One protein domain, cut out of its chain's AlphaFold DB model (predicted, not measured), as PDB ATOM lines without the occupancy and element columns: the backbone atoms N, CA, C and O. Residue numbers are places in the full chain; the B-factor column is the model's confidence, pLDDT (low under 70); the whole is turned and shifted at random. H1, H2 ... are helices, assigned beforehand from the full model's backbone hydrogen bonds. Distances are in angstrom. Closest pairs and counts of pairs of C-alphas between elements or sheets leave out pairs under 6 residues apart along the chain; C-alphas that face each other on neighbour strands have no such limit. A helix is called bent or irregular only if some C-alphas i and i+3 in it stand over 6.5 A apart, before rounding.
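AT A GLANCE: This is residues 16 to 61 of the 80 residues of the protein "uncharacterized protein LOC114328005" of Diabrotica virgifera virgifera (western corn rootworm) (UniProt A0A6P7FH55). Three helices follow one another in an open zigzag, with H2 between H1 and H3 and few contacts at each turn. H1 stands about perpendicular to H2 and touches residues 32 to 36 of it, while H2 and H3 make a helical hairpin splayed like a V, and residues 53 to 61 of H3 stick out from the body. The printed part has 46 residues with three named helices in the order H1, H2, H3 and no named strand, and the class is all helix. The whole is only just compact, close to loose, with a radius of gyration of the C-alphas of 11.3 A and spans of 30 by 23 by 16 A.

HOW THE PARTS SIT: H1, residues 16 to 25, touches H2, residues 32 to 43, and H2 touches H1 with residues 32 to 36 alone. The closest C-alphas of the two are those of Gln 16 and Arg 36, 6.6 A apart. Their lines are about perpendicular at 71 degrees, only just beyond a steep tilt. H2 and H3, residues 48 to 61, only just touch, with 3 pairs of C-alphas within 8 A. H2 touches H3 with residues 38 to 42 alone, H3 touches H2 with residues 48 to 51 alone, and the closest C-alphas of the two are those of Leu 42 and Pro 48, 7.1 A apart. H2 and H3 form a helical hairpin and run opposite ways at a steep tilt of 43 degrees. H1 and H3 are apart. In H1, H2 and H3 every backbone O i to N i+4 pair is within hydrogen-bond range.

IN THESE COORDINATES: H1 begins at C-alpha 16, at (45.768, 19.269, 43.722), and measures 14.2 A from its first to its last C-alpha, Gln 16 to Leu 25. H2 runs from Ser 32, with its C-alpha at (40.351, 25.050, 39.794), to Asn 43, a length of 16.3 A. H3, the longest helix with 14 residues, runs 20.2 A from Pro 48 to Ser 61, whose C-alpha is at (33.446, 45.422, 47.727). None of the three helices is bent.

THE WHOLE: The two C-alphas farthest apart are those of Glu 18 and Ser 61, at 32.5 A. Residues 53 to 61, which belong to H3, stand free, and the body without them has 37 residues and spans 25 by 16 by 13 A. The link from H1 to H2, with 6 residues, is short, and the link from H2 to H3, with 4 residues, is tight. The printed part has no cut. The mean pLDDT of the printed part is 91.0, and no printed residue is under 70.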
ATOM      1  N   GLN A  16      46.740  18.181  43.928       85.25
ATOM      2  CA  GLN A  16      45.768  19.269  43.722       85.25
ATOM      3  C   GLN A  16      44.628  18.885  42.769       85.25
ATOM      4  O   GLN A  16      43.482  19.247  43.016       85.25
ATOM      5  N   ASN A  17      44.935  18.136  41.708       87.94
ATOM      6  CA  ASN A  17      43.934  17.708  40.729       87.94
ATOM      7  C   ASN A  17      42.973  16.668  41.322       87.94
ATOM      8  O   ASN A  17      41.767  16.759  41.119       87.94
ATOM      9  N   GLU A  18      43.496  15.706  42.084       91.19
ATOM     10  CA  GLU A  18      42.689  14.680  42.756       91.19
ATOM     11  C   GLU A  18      41.818  15.302  43.850       91.19
ATOM     12  O   GLU A  18      40.630  15.004  43.939       91.19
ATOM     13  N   LEU A  19      42.373  16.232  44.632       90.00
ATOM     14  CA  LEU A  19      41.631  16.989  45.639       90.00
ATOM     15  C   LEU A  19      40.519  17.835  45.022       90.00
ATOM     16  O   LEU A  19      39.424  17.893  45.577       90.00
ATOM     17  N   HIS A  20      40.780  18.478  43.882       92.06
ATOM     18  CA  HIS A  20      39.763  19.246  43.169       92.06
ATOM     19  C   HIS A  20      38.653  18.332  42.645       92.06
ATOM     20  O   HIS A  20      37.483  18.620  42.872       92.06
ATOM     21  N   HIS A  21      39.000  17.178  42.071       92.56
ATOM     22  CA  HIS A  21      38.014  16.191  41.633       92.56
ATOM     23  C   HIS A  21      37.155  15.656  42.794       92.56
ATOM     24  O   HIS A  21      35.934  15.567  42.678       92.56
ATOM     25  N   LEU A  22      37.763  15.358  43.947       93.50
ATOM     26  CA  LEU A  22      37.029  14.959  45.153       93.50
ATOM     27  C   LEU A  22      36.104  16.071  45.654       93.50
ATOM     28  O   LEU A  22      34.979  15.796  46.073       93.50
ATOM     29  N   ALA A  23      36.554  17.325  45.594       92.06
ATOM     30  CA  ALA A  23      35.733  18.472  45.953       92.06
ATOM     31  C   ALA A  23      34.521  18.605  45.017       92.06
ATOM     32  O   ALA A  23      33.405  18.819  45.492       92.06
ATOM     33  N   GLU A  24      34.703  18.398  43.711       94.81
ATOM     34  CA  GLU A  24      33.599  18.380  42.747       94.81
ATOM     35  C   GLU A  24      32.589  17.270  43.053       94.81
ATOM     36  O   GLU A  24      31.387  17.538  43.077       94.81
ATOM     37  N   LEU A  25      33.060  16.055  43.362       94.31
ATOM     38  CA  LEU A  25      32.202  14.935  43.770       94.31
ATOM     39  C   LEU A  25      31.436  15.224  45.069       94.31
ATOM     40  O   LEU A  25      30.299  14.785  45.226       94.31
ATOM     41  N   ALA A  26      32.026  15.999  45.979       93.75
ATOM     42  CA  ALA A  26      31.382  16.464  47.206       93.75
ATOM     43  C   ALA A  26      30.409  17.645  46.988       93.75
ATOM     44  O   ALA A  26      29.852  18.168  47.953       93.75
ATOM     45  N   GLY A  27      30.197  18.086  45.742       93.06
ATOM     46  CA  GLY A  27      29.300  19.197  45.405       93.06
ATOM     47  C   GLY A  27      29.930  20.586  45.554       93.06
ATOM     48  O   GLY A  27      29.231  21.598  45.475       93.06
ATOM     49  N   VAL A  28      31.246  20.670  45.757       91.44
ATOM     50  CA  VAL A  28      31.981  21.936  45.789       91.44
ATOM     51  C   VAL A  28      32.372  22.305  44.364       91.44
ATOM     52  O   VAL A  28      33.370  21.839  43.823       91.44
ATOM     53  N   HIS A  29      31.567  23.156  43.735       91.94
ATOM     54  CA  HIS A  29      31.807  23.609  42.367       91.94
ATOM     55  C   HIS A  29      32.471  24.984  42.371       91.94
ATOM     56  O   HIS A  29      31.842  26.002  42.671       91.94
ATOM     57  N   MET A  30      33.762  25.020  42.046       89.62
ATOM     58  CA  MET A  30      34.527  26.255  41.909       89.62
ATOM     59  C   MET A  30      35.652  26.109  40.886       89.62
ATOM     60  O   MET A  30      36.100  25.001  40.594       89.62
ATOM     61  N   ASP A  31      36.119  27.247  40.373       92.44
ATOM     62  CA  ASP A  31      37.265  27.311  39.468       92.44
ATOM     63  C   ASP A  31      38.506  26.660  40.100       92.44
ATOM     64  O   ASP A  31      38.833  26.916  41.265       92.44
ATOM     65  N   SER A  32      39.211  25.841  39.319       88.94
ATOM     66  CA  SER A  32      40.351  25.050  39.794       88.94
ATOM     67  C   SER A  32      41.503  25.912  40.318       88.94
ATOM     68  O   SER A  32      42.195  25.513  41.257       88.94
ATOM     69  N   LYS A  33      41.693  27.129  39.788       90.94
ATOM     70  CA  LYS A  33      42.714  28.060  40.295       90.94
ATOM     71  C   LYS A  33      42.306  28.628  41.646       90.94
ATOM     72  O   LYS A  33      43.153  28.753  42.526       90.94
ATOM     73  N   ILE A  34      41.024  28.959  41.821       91.19
ATOM     74  CA  ILE A  34      40.502  29.434  43.111       91.19
ATOM     75  C   ILE A  34      40.624  28.336  44.161       91.19
ATOM     76  O   ILE A  34      41.157  28.597  45.236       91.19
ATOM     77  N   PHE A  35      40.208  27.114  43.830       92.25
ATOM     78  CA  PHE A  35      40.345  25.964  44.719       92.25
ATOM     79  C   PHE A  35      41.792  25.777  45.180       92.25
ATOM     80  O   PHE A  35      42.065  25.733  46.379       92.25
ATOM     81  N   ARG A  36      42.733  25.770  44.230       91.56
ATOM     82  CA  ARG A  36      44.159  25.640  44.522       91.56
ATOM     83  C   ARG A  36      44.671  26.733  45.459       91.56
ATOM     84  O   ARG A  36      45.387  26.421  46.404       91.56
ATOM     85  N   MET A  37      44.294  27.993  45.239       91.75
ATOM     86  CA  MET A  37      44.689  29.088  46.135       91.75
ATOM     87  C   MET A  37      44.171  28.875  47.561       91.75
ATOM     88  O   MET A  37      44.903  29.117  48.514       91.75
ATOM     89  N   LEU A  38      42.934  28.396  47.725       92.06
ATOM     90  CA  LEU A  38      42.379  28.111  49.051       92.06
ATOM     91  C   LEU A  38      43.144  26.985  49.747       92.06
ATOM     92  O   LEU A  38      43.497  27.125  50.914       92.06
ATOM     93  N   VAL A  39      43.461  25.909  49.027       90.19
ATOM     94  CA  VAL A  39      44.266  24.806  49.569       90.19
ATOM     95  C   VAL A  39      45.680  25.271  49.929       90.19
ATOM     96  O   VAL A  39      46.209  24.879  50.964       90.19
ATOM     97  N   GLU A  40      46.301  26.135  49.123       90.19
ATOM     98  CA  GLU A  40      47.611  26.718  49.439       90.19
ATOM     99  C   GLU A  40      47.569  27.585  50.708       90.19
ATOM    100  O   GLU A  40      48.451  27.449  51.550       90.19
ATOM    101  N   LEU A  41      46.527  28.401  50.901       90.88
ATOM    102  CA  LEU A  41      46.344  29.177  52.133       90.88
ATOM    103  C   LEU A  41      46.177  28.273  53.362       90.88
ATOM    104  O   LEU A  41      46.792  28.526  54.397       90.88
ATOM    105  N   LEU A  42      45.407  27.191  53.238       89.69
ATOM    106  CA  LEU A  42      45.257  26.210  54.316       89.69
ATOM    107  C   LEU A  42      46.590  25.523  54.640       89.69
ATOM    108  O   LEU A  42      46.959  25.423  55.805       89.69
ATOM    109  N   ASN A  43      47.367  25.143  53.621       87.25
ATOM    110  CA  ASN A  43      48.701  24.558  53.799       87.25
ATOM    111  C   ASN A  43      49.704  25.527  54.448       87.25
ATOM    112  O   ASN A  43      50.673  25.087  55.063       87.25
ATOM    113  N   MET A  44      49.501  26.838  54.304       87.94
ATOM    114  CA  MET A  44      50.290  27.866  54.994       87.94
ATOM    115  C   MET A  44      49.857  28.074  56.455       87.94
ATOM    116  O   MET A  44      50.469  28.879  57.153       87.94
ATOM    117  N   GLY A  45      48.825  27.365  56.923       87.62
ATOM    118  CA  GLY A  45      48.319  27.455  58.291       87.62
ATOM    119  C   GLY A  45      47.368  28.628  58.530       87.62
ATOM    120  O   GLY A  45      47.140  28.992  59.683       87.62
ATOM    121  N   TYR A  46      46.815  29.243  57.477       91.19
ATOM    122  CA  TYR A  46      45.776  30.254  57.658       91.19
ATOM    123  C   TYR A  46      44.468  29.615  58.133       91.19
ATOM    124  O   TYR A  46      44.017  28.605  57.596       91.19
ATOM    125  N   ASP A  47      43.836  30.263  59.109       93.25
ATOM    126  CA  ASP A  47      42.543  29.868  59.661       93.25
ATOM    127  C   ASP A  47      41.425  29.928  58.588       93.25
ATOM    128  O   ASP A  47      41.250  30.976  57.946       93.25
ATOM    129  N   PRO A  48      40.647  28.844  58.382       92.19
ATOM    130  CA  PRO A  48      39.494  28.832  57.484       92.19
ATOM    131  C   PRO A  48      38.508  29.989  57.700       92.19
ATOM    132  O   PRO A  48      38.003  30.547  56.719       92.19
ATOM    133  N   ASP A  49      38.260  30.397  58.949       94.69
ATOM    134  CA  ASP A  49      37.317  31.480  59.258       94.69
ATOM    135  C   ASP A  49      37.834  32.840  58.773       94.69
ATOM    136  O   ASP A  49      37.079  33.675  58.250       94.69
ATOM    137  N   LEU A  50      39.144  33.063  58.877       94.62
ATOM    138  CA  LEU A  50      39.799  34.250  58.338       94.62
ATOM    139  C   LEU A  50      39.690  34.290  56.807       94.62
ATOM    140  O   LEU A  50      39.315  35.324  56.243       94.62
ATOM    141  N   ILE A  51      39.961  33.164  56.139       94.50
ATOM    142  CA  ILE A  51      39.843  33.038  54.679       94.50
ATOM    143  C   ILE A  51      38.397  33.321  54.243       94.50
ATOM    144  O   ILE A  51      38.163  34.108  53.319       94.50
ATOM    145  N   TYR A  52      37.408  32.756  54.937       93.88
ATOM    146  CA  TYR A  52      35.992  33.001  54.668       93.88
ATOM    147  C   TYR A  52      35.624  34.488  54.787       93.88
ATOM    148  O   TYR A  52      34.984  35.056  53.892       93.88
ATOM    149  N   ASN A  53      36.051  35.150  55.865       94.62
ATOM    150  CA  ASN A  53      35.770  36.568  56.091       94.62
ATOM    151  C   ASN A  53      36.425  37.471  55.033       94.62
ATOM    152  O   ASN A  53      35.806  38.443  54.577       94.62
ATOM    153  N   LEU A  54      37.632  37.120  54.581       92.44
ATOM    154  CA  LEU A  54      38.304  37.792  53.471       92.44
ATOM    155  C   LEU A  54      37.486  37.675  52.177       92.44
ATOM    156  O   LEU A  54      37.146  38.693  51.567       92.44
ATOM    157  N   LEU A  55      37.091  36.458  51.785       91.00
ATOM    158  CA  LEU A  55      36.289  36.220  50.577       91.00
ATOM    159  C   LEU A  55      34.942  36.955  50.627       91.00
ATOM    160  O   LEU A  55      34.507  37.560  49.641       91.00
ATOM    161  N   LYS A  56      34.288  36.960  51.794       92.44
ATOM    162  CA  LYS A  56      33.038  37.693  52.032       92.44
ATOM    163  C   LYS A  56      33.216  39.198  51.847       92.44
ATOM    164  O   LYS A  56      32.342  39.851  51.271       92.44
ATOM    165  N   THR A  57      34.342  39.748  52.295       90.69
ATOM    166  CA  THR A  57      34.677  41.170  52.138       90.69
ATOM    167  C   THR A  57      34.943  41.524  50.677       90.69
ATOM    168  O   THR A  57      34.368  42.492  50.179       90.69
ATOM    169  N   ILE A  58      35.705  40.697  49.952       89.31
ATOM    170  CA  ILE A  58      35.953  40.871  48.509       89.31
ATOM    171  C   ILE A  58      34.634  40.842  47.721       89.31
ATOM    172  O   ILE A  58      34.397  41.680  46.851       89.31
ATOM    173  N   LYS A  59      33.728  39.911  48.042       87.12
ATOM    174  CA  LYS A  59      32.407  39.843  47.397       87.12
ATOM    175  C   LYS A  59      31.576  41.108  47.650       87.12
ATOM    176  O   LYS A  59      30.875  41.571  46.753       87.12
ATOM    177  N   ARG A  60      31.644  41.672  48.860       84.69
ATOM    178  CA  ARG A  60      30.932  42.909  49.226       84.69
ATOM    179  C   ARG A  60      31.491  44.136  48.507       84.69
ATOM    180  O   ARG A  60      30.696  44.928  48.011       84.69
ATOM    181  N   SER A  61      32.815  44.276  48.404       80.38
ATOM    182  CA  SER A  61      33.446  45.422  47.727       80.38
ATOM    183  C   SER A  61      33.175  45.436  46.222       80.38
ATOM    184  O   SER A  61      32.961  46.492  45.638       80.38
TER     185      SER A  61